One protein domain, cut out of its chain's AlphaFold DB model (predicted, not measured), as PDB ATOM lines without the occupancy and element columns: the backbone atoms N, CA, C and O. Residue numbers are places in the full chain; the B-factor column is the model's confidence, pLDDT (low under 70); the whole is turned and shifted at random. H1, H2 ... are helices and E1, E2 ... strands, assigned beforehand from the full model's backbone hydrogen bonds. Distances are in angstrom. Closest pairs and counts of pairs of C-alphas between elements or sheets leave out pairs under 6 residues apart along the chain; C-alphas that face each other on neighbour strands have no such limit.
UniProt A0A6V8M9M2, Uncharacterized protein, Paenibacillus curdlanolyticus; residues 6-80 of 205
ATOM      1  N   ILE A   6     234.515 136.301 209.959       76.94
ATOM      2  CA  ILE A   6     235.159 137.408 209.247       76.94
ATOM      3  C   ILE A   6     234.703 137.423 207.792       76.94
ATOM      4  O   ILE A   6     234.802 136.433 207.065       76.94
ATOM      5  N   TRP A   7     234.209 138.581 207.365       77.38
ATOM      6  CA  TRP A   7     233.905 138.844 205.969       77.38
ATOM      7  C   TRP A   7     235.098 139.526 205.293       77.38
ATOM      8  O   TRP A   7     235.651 140.496 205.807       77.38
ATOM      9  N   LEU A   8     235.501 138.994 204.138       78.50
ATOM     10  CA  LEU A   8     236.638 139.478 203.360       78.50
ATOM     11  C   LEU A   8     236.216 139.885 201.955       78.50
ATOM     12  O   LEU A   8     235.459 139.162 201.303       78.50
ATOM     13  N   CYS A   9     236.784 140.994 201.475       74.31
ATOM     14  CA  CYS A   9     236.635 141.434 200.094       74.31
ATOM     15  C   CYS A   9     237.108 140.365 199.103       74.31
ATOM     16  O   CYS A   9     238.187 139.786 199.242       74.31
ATOM     17  N   LEU A  10     236.297 140.162 198.067       78.06
ATOM     18  CA  LEU A  10     236.607 139.303 196.932       78.06
ATOM     19  C   LEU A  10     237.686 139.960 196.057       78.06
ATOM     20  O   LEU A  10     237.474 141.049 195.519       78.06
ATOM     21  N   LEU A  11     238.828 139.294 195.891       80.12
ATOM     22  CA  LEU A  11     239.846 139.683 194.919       80.12
ATOM     23  C   LEU A  11     239.417 139.303 193.493       80.12
ATOM     24  O   LEU A  11     238.523 138.483 193.281       80.12
ATOM     25  N   THR A  12     240.095 139.858 192.486       78.25
ATOM     26  CA  THR A  12     239.803 139.603 191.059       78.25
ATOM     27  C   THR A  12     239.940 138.134 190.648       78.25
ATOM     28  O   THR A  12     239.352 137.717 189.657       78.25
ATOM     29  N   ASN A  13     240.685 137.337 191.417       79.69
ATOM     30  CA  ASN A  13     240.836 135.894 191.229       79.69
ATOM     31  C   ASN A  13     239.743 135.060 191.933       79.69
ATOM     32  O   ASN A  13     239.829 133.834 191.938       79.69
ATOM     33  N   GLY A  14     238.742 135.703 192.541       78.06
ATOM     34  CA  GLY A  14     237.643 135.039 193.242       78.06
ATOM     35  C   GLY A  14     237.986 134.529 194.646       78.06
ATOM     36  O   GLY A  14     237.160 133.856 195.259       78.06
ATOM     37  N   LEU A  15     239.180 134.830 195.166       81.88
ATOM     38  CA  LEU A  15     239.621 134.438 196.506       81.88
ATOM     39  C   LEU A  15     239.638 135.639 197.460       81.88
ATOM     40  O   LEU A  15     239.613 136.791 197.034       81.88
ATOM     41  N   GLY A  16     239.690 135.365 198.764       81.94
ATOM     42  CA  GLY A  16     239.994 136.383 199.770       81.94
ATOM     43  C   GLY A  16     241.489 136.705 199.795       81.94
ATOM     44  O   GLY A  16     242.321 135.854 199.467       81.94
ATOM     45  N   ASP A  17     241.834 137.923 200.204       84.88
ATOM     46  CA  ASP A  17     243.228 138.314 200.412       84.88
ATOM     47  C   ASP A  17     243.878 137.465 201.519       84.88
ATOM     48  O   ASP A  17     243.350 137.328 202.625       84.88
ATOM     49  N   GLN A  18     245.037 136.881 201.206       87.12
ATOM     50  CA  GLN A  18     245.762 135.979 202.098       87.12
ATOM     51  C   GLN A  18     246.232 136.671 203.380       87.12
ATOM     52  O   GLN A  18     246.274 136.021 204.424       87.12
ATOM     53  N   GLY A  19     246.559 137.967 203.324       88.88
ATOM     54  CA  GLY A  19     246.986 138.733 204.494       88.88
ATOM     55  C   GLY A  19     245.885 138.797 205.558       88.88
ATOM     56  O   GLY A  19     246.067 138.261 206.655       88.88
ATOM     57  N   PRO A  20     244.709 139.366 205.235       86.44
ATOM     58  CA  PRO A  20     243.542 139.358 206.108       86.44
ATOM     59  C   PRO A  20     243.121 137.962 206.575       86.44
ATOM     60  O   PRO A  20     242.829 137.805 207.756       86.44
ATOM     61  N   VAL A  21     243.142 136.936 205.709       86.38
ATOM     62  CA  VAL A  21     242.848 135.546 206.122       86.38
ATOM     63  C   VAL A  21     243.827 135.066 207.198       86.38
ATOM     64  O   VAL A  21     243.412 134.471 208.194       86.38
ATOM     65  N   ALA A  22     245.127 135.310 207.015       90.12
ATOM     66  CA  ALA A  22     246.147 134.891 207.968       90.12
ATOM     67  C   ALA A  22     245.976 135.598 209.319       90.12
ATOM     68  O   ALA A  22     245.971 134.935 210.357       90.12
ATOM     69  N   VAL A  23     245.771 136.919 209.313       90.12
ATOM     70  CA  VAL A  23     245.558 137.713 210.536       90.12
ATOM     71  C   VAL A  23     244.276 137.292 211.249       90.12
ATOM     72  O   VAL A  23     244.296 137.064 212.454       90.12
ATOM     73  N   ALA A  24     243.183 137.106 210.512       87.50
ATOM     74  CA  ALA A  24     241.915 136.611 211.036       87.50
ATOM     75  C   ALA A  24     242.058 135.255 211.735       87.50
ATOM     76  O   ALA A  24     241.545 135.055 212.836       87.50
ATOM     77  N   LYS A  25     242.800 134.328 211.120       88.31
ATOM     78  CA  LYS A  25     243.066 133.014 211.709       88.31
ATOM     79  C   LYS A  25     243.902 133.122 212.986       88.31
ATOM     80  O   LYS A  25     243.619 132.422 213.952       88.31
ATOM     81  N   LEU A  26     244.904 134.003 213.007       92.56
ATOM     82  CA  LEU A  26     245.701 134.282 214.209       92.56
ATOM     83  C   LEU A  26     244.871 134.949 215.317       92.56
ATOM     84  O   LEU A  26     245.107 134.683 216.492       92.56
ATOM     85  N   ALA A  27     243.884 135.766 214.946       90.62
ATOM     86  CA  ALA A  27     242.938 136.401 215.861       90.62
ATOM     87  C   ALA A  27     241.838 135.446 216.372       90.62
ATOM     88  O   ALA A  27     241.047 135.841 217.225       90.62
ATOM     89  N   GLY A  28     241.796 134.200 215.884       90.12
ATOM     90  CA  GLY A  28     240.864 133.170 216.346       90.12
ATOM     91  C   GLY A  28     239.516 133.147 215.626       90.12
ATOM     92  O   GLY A  28     238.547 132.673 216.206       90.12
ATOM     93  N   ALA A  29     239.427 133.651 214.392       89.19
ATOM     94  CA  ALA A  29     238.202 133.539 213.601       89.19
ATOM     95  C   ALA A  29     237.868 132.079 213.254       89.19
ATOM     96  O   ALA A  29     238.738 131.317 212.820       89.19
ATOM     97  N   ASP A  30     236.592 131.722 213.395       87.38
ATOM     98  CA  ASP A  30     236.079 130.367 213.184       87.38
ATOM     99  C   ASP A  30     235.668 130.135 211.726       87.38
ATOM    100  O   ASP A  30     235.849 129.048 211.175       87.38
ATOM    101  N   GLN A  31     235.099 131.166 211.092       86.75
ATOM    102  CA  GLN A  31     234.515 131.078 209.756       86.75
ATOM    103  C   GLN A  31     234.827 132.309 208.905       86.75
ATOM    104  O   GLN A  31     235.025 133.419 209.405       86.75
ATOM    105  N   PHE A  32     234.821 132.099 207.589       86.38
ATOM    106  CA  PHE A  32     235.067 133.135 206.598       86.38
ATOM    107  C   PHE A  32     233.936 133.188 205.583       86.38
ATOM    108  O   PHE A  32     233.566 132.166 205.008       86.38
ATOM    109  N   VAL A  33     233.451 134.396 205.305       87.56
ATOM    110  CA  VAL A  33     232.563 134.661 204.169       87.56
ATOM    111  C   VAL A  33     233.298 135.558 203.188       87.56
ATOM    112  O   VAL A  33     233.703 136.673 203.516       87.56
ATOM    113  N   ILE A  34     233.476 135.070 201.965       84.31
ATOM    114  CA  ILE A  34     234.087 135.854 200.894       84.31
ATOM    115  C   ILE A  34     232.966 136.561 200.136       84.31
ATOM    116  O   ILE A  34     232.080 135.923 199.571       84.31
ATOM    117  N   GLY A  35     232.994 137.889 200.137       82.00
ATOM    118  CA  GLY A  35     231.955 138.722 199.540       82.00
ATOM    119  C   GLY A  35     232.295 140.202 199.664       82.00
ATOM    120  O   GLY A  35     233.379 140.549 200.110       82.00
ATOM    121  N   ASN A  36     231.418 141.117 199.261       80.81
ATOM    122  CA  ASN A  36     231.618 142.544 199.530       80.81
ATOM    123  C   ASN A  36     230.277 143.285 199.546       80.81
ATOM    124  O   ASN A  36     229.310 142.845 198.925       80.81
ATOM    125  N   GLY A  37     230.249 144.442 200.198       85.50
ATOM    126  CA  GLY A  37     229.175 145.409 200.074       85.50
ATOM    127  C   GLY A  37     227.971 145.142 200.971       85.50
ATOM    128  O   GLY A  37     227.943 144.261 201.829       85.50
ATOM    129  N   VAL A  38     226.935 145.937 200.723       91.12
ATOM    130  CA  VAL A  38     225.683 145.948 201.492       91.12
ATOM    131  C   VAL A  38     224.922 144.620 201.443       91.12
ATOM    132  O   VAL A  38     224.177 144.305 202.366       91.12
ATOM    133  N   SER A  39     225.123 143.814 200.395       90.75
ATOM    134  CA  SER A  39     224.488 142.500 200.242       90.75
ATOM    135  C   SER A  39     224.975 141.493 201.281       90.75
ATOM    136  O   SER A  39     224.178 140.694 201.766       90.75
ATOM    137  N   ILE A  40     226.252 141.553 201.671       90.75
ATOM    138  CA  ILE A  40     226.800 140.684 202.717       90.75
ATOM    139  C   ILE A  40     226.240 141.060 204.086       90.75
ATOM    140  O   ILE A  40     225.839 140.179 204.840       90.75
ATOM    141  N   ILE A  41     226.108 142.358 204.371       92.00
ATOM    142  CA  ILE A  41     225.458 142.832 205.601       92.00
ATOM    143  C   ILE A  41     224.001 142.359 205.659       92.00
ATOM    144  O   ILE A  41     223.557 141.883 206.700       92.00
ATOM    145  N   ALA A  42     223.269 142.428 204.543       93.44
ATOM    146  CA  ALA A  42     221.906 141.906 204.474       93.44
ATOM    147  C   ALA A  42     221.852 140.388 204.722       93.44
ATOM    148  O   ALA A  42     220.978 139.922 205.453       93.44
ATOM    149  N   GLY A  43     222.806 139.633 204.164       93.56
ATOM    150  CA  GLY A  43     222.954 138.200 204.411       93.56
ATOM    151  C   GLY A  43     223.211 137.877 205.882       93.56
ATOM    152  O   GLY A  43     222.555 137.002 206.426       93.56
ATOM    153  N   PHE A  44     224.080 138.625 206.560       93.06
ATOM    154  CA  PHE A  44     224.305 138.467 208.001       93.06
ATOM    155  C   PHE A  44     223.103 138.878 208.853       93.06
ATOM    156  O   PHE A  44     222.873 138.307 209.918       93.06
ATOM    157  N   ALA A  45     222.324 139.859 208.402       94.38
ATOM    158  CA  ALA A  45     221.168 140.339 209.145       94.38
ATOM    159  C   ALA A  45     219.963 139.388 209.089       94.38
ATOM    160  O   ALA A  45     219.159 139.395 210.019       94.38
ATOM    161  N   GLN A  46     219.815 138.618 208.004       94.00
ATOM    162  CA  GLN A  46     218.614 137.810 207.733       94.00
ATOM    163  C   GLN A  46     218.887 136.327 207.437       94.00
ATOM    164  O   GLN A  46     217.943 135.546 207.348       94.00
ATOM    165  N   GLY A  47     220.149 135.935 207.266       92.94
ATOM    166  CA  GLY A  47     220.543 134.597 206.834       92.94
ATOM    167  C   GLY A  47     220.246 134.319 205.352       92.94
ATOM    168  O   GLY A  47     219.311 134.841 204.747       92.94
ATOM    169  N   THR A  48     221.053 133.456 204.741       92.12
ATOM    170  CA  THR A  48     220.813 132.857 203.420       92.12
ATOM    171  C   THR A  48     221.201 131.375 203.449       92.12
ATOM    172  O   THR A  48     221.624 130.851 204.478       92.12
ATOM    173  N   SER A  49     221.097 130.672 202.316       91.94
ATOM    174  CA  SER A  49     221.603 129.297 202.213       91.94
ATOM    175  C   SER A  49     223.125 129.182 202.381       91.94
ATOM    176  O   SER A  49     223.612 128.088 202.651       91.94
ATOM    177  N   SER A  50     223.875 130.277 202.205       87.38
ATOM    178  CA  SER A  50     225.344 130.299 202.249       87.38
ATOM    179  C   SER A  50     225.939 131.283 203.260       87.38
ATOM    180  O   SER A  50     227.144 131.239 203.494       87.38
ATOM    181  N   ILE A  51     225.132 132.167 203.851       90.31
ATOM    182  CA  ILE A  51     225.561 133.165 204.836       90.31
ATOM    183  C   ILE A  51     224.720 132.963 206.097       90.31
ATOM    184  O   ILE A  51     223.497 133.074 206.013       90.31
ATOM    185  N   PRO A  52     225.326 132.664 207.256       89.75
ATOM    186  CA  PRO A  52     224.568 132.513 208.487       89.75
ATOM    187  C   PRO A  52     224.023 133.864 208.960       89.75
ATOM    188  O   PRO A  52     224.637 134.912 208.751       89.75
ATOM    189  N   GLU A  53     222.879 133.828 209.630       92.75
ATOM    190  CA  GLU A  53     222.401 134.963 210.416       92.75
ATOM    191  C   GLU A  53     223.298 135.140 211.653       92.75
ATOM    192  O   GLU A  53     223.690 134.152 212.276       92.75
ATOM    193  N   VAL A  54     223.627 136.383 212.017       92.75
ATOM    194  CA  VAL A  54     224.512 136.690 213.155       92.75
ATOM    195  C   VAL A  54     223.841 137.608 214.177       92.75
ATOM    196  O   VAL A  54     222.895 138.339 213.873       92.75
ATOM    197  N   ASP A  55     224.365 137.611 215.402       93.38
ATOM    198  CA  ASP A  55     223.887 138.479 216.486       93.38
ATOM    199  C   ASP A  55     224.375 139.932 216.360       93.38
ATOM    200  O   ASP A  55     223.753 140.858 216.892       93.38
ATOM    201  N   GLY A  56     225.503 140.155 215.678       92.56
ATOM    202  CA  GLY A  56     226.081 141.482 215.510       92.56
ATOM    203  C   GLY A  56     227.037 141.600 214.329       92.56
ATOM    204  O   GLY A  56     227.675 140.633 213.927       92.56
ATOM    205  N   ILE A  57     227.108 142.808 213.776       91.75
ATOM    206  CA  ILE A  57     227.879 143.149 212.581       91.75
ATOM    207  C   ILE A  57     228.717 144.385 212.906       91.75
ATOM    208  O   ILE A  57     228.174 145.424 213.285       91.75
ATOM    209  N   TYR A  58     230.036 144.271 212.758       88.94
ATOM    210  CA  TYR A  58     231.001 145.303 213.137       88.94
ATOM    211  C   TYR A  58     232.079 145.456 212.068       88.94
ATOM    212  O   TYR A  58     232.401 144.498 211.364       88.94
ATOM    213  N   GLY A  59     232.659 146.648 211.985       83.56
ATOM    214  CA  GLY A  59     233.783 146.948 211.106       83.56
ATOM    215  C   GLY A  59     233.596 148.266 210.352       83.56
ATOM    216  O   GLY A  59     232.458 148.685 210.131       83.56
ATOM    217  N   PRO A  60     234.699 148.927 209.972       81.12
ATOM    218  CA  PRO A  60     234.650 150.149 209.186       81.12
ATOM    219  C   PRO A  60     234.170 149.884 207.762       81.12
ATOM    220  O   PRO A  60     234.292 148.780 207.228       81.12
ATOM    221  N   GLY A  61     233.678 150.933 207.114       79.12
ATOM    222  CA  GLY A  61     233.449 150.902 205.682       79.12
ATOM    223  C   GLY A  61     232.892 152.212 205.142       79.12
ATOM    224  O   GLY A  61     232.557 153.116 205.904       79.12
ATOM    225  N   PRO A  62     232.754 152.315 203.811       78.00
ATOM    226  CA  PRO A  62     232.167 153.493 203.187       78.00
ATOM    227  C   PRO A  62     230.725 153.701 203.661       78.00
ATOM    228  O   PRO A  62     230.074 152.772 204.145       78.00
ATOM    229  N   GLY A  63     230.171 154.897 203.440       82.00
ATOM    230  CA  GLY A  63     228.840 155.272 203.942       82.00
ATOM    231  C   GLY A  63     227.712 154.276 203.621       82.00
ATOM    232  O   GLY A  63     226.792 154.115 204.418       82.00
ATOM    233  N   GLY A  64     227.803 153.539 202.507       86.81
ATOM    234  CA  GLY A  64     226.861 152.460 202.182       86.81
ATOM    235  C   GLY A  64     226.899 151.274 203.158       86.81
ATOM    236  O   GLY A  64     225.845 150.747 203.508       86.81
ATOM    237  N   ILE A  65     228.084 150.878 203.633       88.12
ATOM    238  CA  ILE A  65     228.264 149.841 204.666       88.12
ATOM    239  C   ILE A  65     227.671 150.329 205.986       88.12
ATOM    240  O   ILE A  65     226.853 149.624 206.573       88.12
ATOM    241  N   ALA A  66     228.003 151.552 206.410       87.62
ATOM    242  CA  ALA A  66     227.459 152.139 207.633       87.62
ATOM    243  C   ALA A  66     225.920 152.226 207.594       87.62
ATOM    244  O   ALA A  66     225.244 151.853 208.554       87.62
ATOM    245  N   ALA A  67     225.347 152.642 206.459       90.19
ATOM    246  CA  ALA A  67     223.899 152.673 206.260       90.19
ATOM    247  C   ALA A  67     223.279 151.268 206.327       90.19
ATOM    248  O   ALA A  67     222.260 151.074 206.988       90.19
ATOM    249  N   ALA A  68     223.902 150.270 205.696       91.75
ATOM    250  CA  ALA A  68     223.427 148.892 205.754       91.75
ATOM    251  C   ALA A  68     223.503 148.307 207.174       91.75
ATOM    252  O   ALA A  68     222.570 147.621 207.590       91.75
ATOM    253  N   MET A  69     224.552 148.613 207.947       91.75
ATOM    254  CA  MET A  69     224.639 148.236 209.362       91.75
ATOM    255  C   MET A  69     223.533 148.907 210.188       91.75
ATOM    256  O   MET A  69     222.881 148.244 210.992       91.75
ATOM    257  N   SER A  70     223.241 150.188 209.929       91.94
ATOM    258  CA  SER A  70     222.116 150.888 210.561       91.94
ATOM    259  C   SER A  70     220.769 150.246 210.236       91.94
ATOM    260  O   SER A  70     219.905 150.178 211.107       91.94
ATOM    261  N   VAL A  71     220.576 149.768 209.005       93.69
ATOM    262  CA  VAL A  71     219.379 149.002 208.637       93.69
ATOM    263  C   VAL A  71     219.373 147.659 209.361       93.69
ATOM    264  O   VAL A  71     218.361 147.308 209.945       93.69
ATOM    265  N   ALA A  72     220.489 146.929 209.417       93.62
ATOM    266  CA  ALA A  72     220.569 145.657 210.139       93.62
ATOM    267  C   ALA A  72     220.175 145.789 211.626       93.62
ATOM    268  O   ALA A  72     219.549 144.883 212.180       93.62
ATOM    269  N   MET A  73     220.450 146.934 212.261       94.19
ATOM    270  CA  MET A  73     219.992 147.208 213.629       94.19
ATOM    271  C   MET A  73     218.465 147.215 213.766       94.19
ATOM    272  O   MET A  73     217.948 146.778 214.795       94.19
ATOM    273  N   THR A  74     217.717 147.635 212.739       94.31
ATOM    274  CA  THR A  74     216.241 147.580 212.757       94.31
ATOM    275  C   THR A  74     215.710 146.146 212.663       94.31
ATOM    276  O   THR A  74     214.599 145.875 213.115       94.31
ATOM    277  N   TYR A  75     216.535 145.212 212.176       93.31
ATOM    278  CA  TYR A  75     216.309 143.761 212.202       93.31
ATOM    279  C   TYR A  75     216.859 143.090 213.476       93.31
ATOM    280  O   TYR A  75     217.035 141.871 213.513       93.31
ATOM    281  N   GLY A  76     217.164 143.870 214.518       94.00
ATOM    282  CA  GLY A  76     217.598 143.368 215.824       94.00
ATOM    283  C   GLY A  76     219.081 143.004 215.926       94.00
ATOM    284  O   GLY A  76     219.483 142.429 216.938       94.00
ATOM    285  N   ARG A  77     219.905 143.333 214.920       94.81
ATOM    286  CA  ARG A  77     221.353 143.069 214.965       94.81
ATOM    287  C   ARG A  77     222.087 144.114 215.797       94.81
ATOM    288  O   ARG A  77     221.791 145.305 215.727       94.81
ATOM    289  N   LYS A  78     223.101 143.693 216.551       94.00
ATOM    290  CA  LYS A  78     224.005 144.625 217.241       94.00
ATOM    291  C   LYS A  78     224.990 145.229 216.243       94.00
ATOM    292  O   LYS A  78     225.547 144.515 215.417       94.00
ATOM    293  N   SER A  79     225.229 146.532 216.321       90.38
ATOM    294  CA  SER A  79     226.257 147.205 215.522       90.38
ATOM    295  C   SER A  79     226.690 148.511 216.191       90.38
ATOM    296  O   SER A  79     226.117 148.908 217.209       90.38
ATOM    297  N   VAL A  80     227.704 149.163 215.627       81.00
ATOM    298  CA  VAL A  80     228.190 150.480 216.042       81.00
ATOM    299  C   VAL A  80     228.041 151.428 214.859       81.00
ATOM    300  O   VAL A  80     228.550 151.166 213.773       81.00
TER     301      VAL A  80
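This is residues 6 to 80 of the 205 residues of an uncharacterized protein of Paenibacillus curdlanolyticus (UniProt A0A6V8M9M2). What shape do these atoms make? Two parts sit one after the other along the longest axis: a small unit of two short parallel strands, E1 and E2, with helix H1 beside them, and then two helices, H2 and H3, side by side and running the same way, joined by the long loop of residues 47 to 62. How much is regular, and in what order? The printed part has 75 residues, under half of them in named elements, with three helices and two strands in the order E1, H1, E2, H2, H3; the class is mostly helix, and the sheet is E1 next to E2, parallel. How large is it? It is compact, with a radius of gyration of the C-alphas of 12.3 A and spans of 33 by 25 by 24 A.

How do the strands pair? E1, residues 6 to 8, and E2, residues 31 to 34, are parallel neighbours at 22 degrees, with N 6 and O 31 within hydrogen-bond range at 3.0 A and N 33 and O 6 also at 3.0 A. Where is the first helix? H1, residues 18 to 26, lies between them in the chain, and the three form a strand-helix-strand unit, two parallel neighbour strands with a helix between, whose crossover is right-handed. The closest C-alphas of E1 and H1 are those of Ile 6 and Ala 24, 7.0 A apart, while H1 and E2 are near each other, with 5 pairs of C-alphas within 10 A. How do the later helices stand? H2, residues 38 to 46, and H3, residues 63 to 74, touch, closest at the C-alphas of Ala 45 and Ala 72, 5.4 A apart, at a shallow tilt of 13 degrees, the same way. H1 is apart from both, and E1 is only just apart from H2, at 8.0 A. What of the helix backbones? Every O i to N i+4 pair is within hydrogen-bond range in H1 and H2, and 7 of 8 are in H3.

Where does the first strand begin? C-alpha 6 of E1 is at (235.159, 137.408, 209.247), and E1 is 3 residues long; E2 has 4 residues. How long are the helices? H1 measures 12.2 A from first to last C-alpha, H2 12.5 A and H3 17.2 A. Where do H2 and H3 lie? H2 begins at C-alpha 38, (225.683, 145.948, 201.492), and H3 ends at C-alpha 74, (216.241, 147.580, 212.757).

Which C-alphas are farthest apart? Those of Asn 13 and Thr 74, at 34.7 A. Is the printed part whole, and which links are long? It has no cut; the link from H2 to H3 is long, with 16 residues, while those from H1 to E2 and from E2 to H2 are tight. How sure is the model? The mean pLDDT of the printed part is 87.8, and no printed residue is under 70.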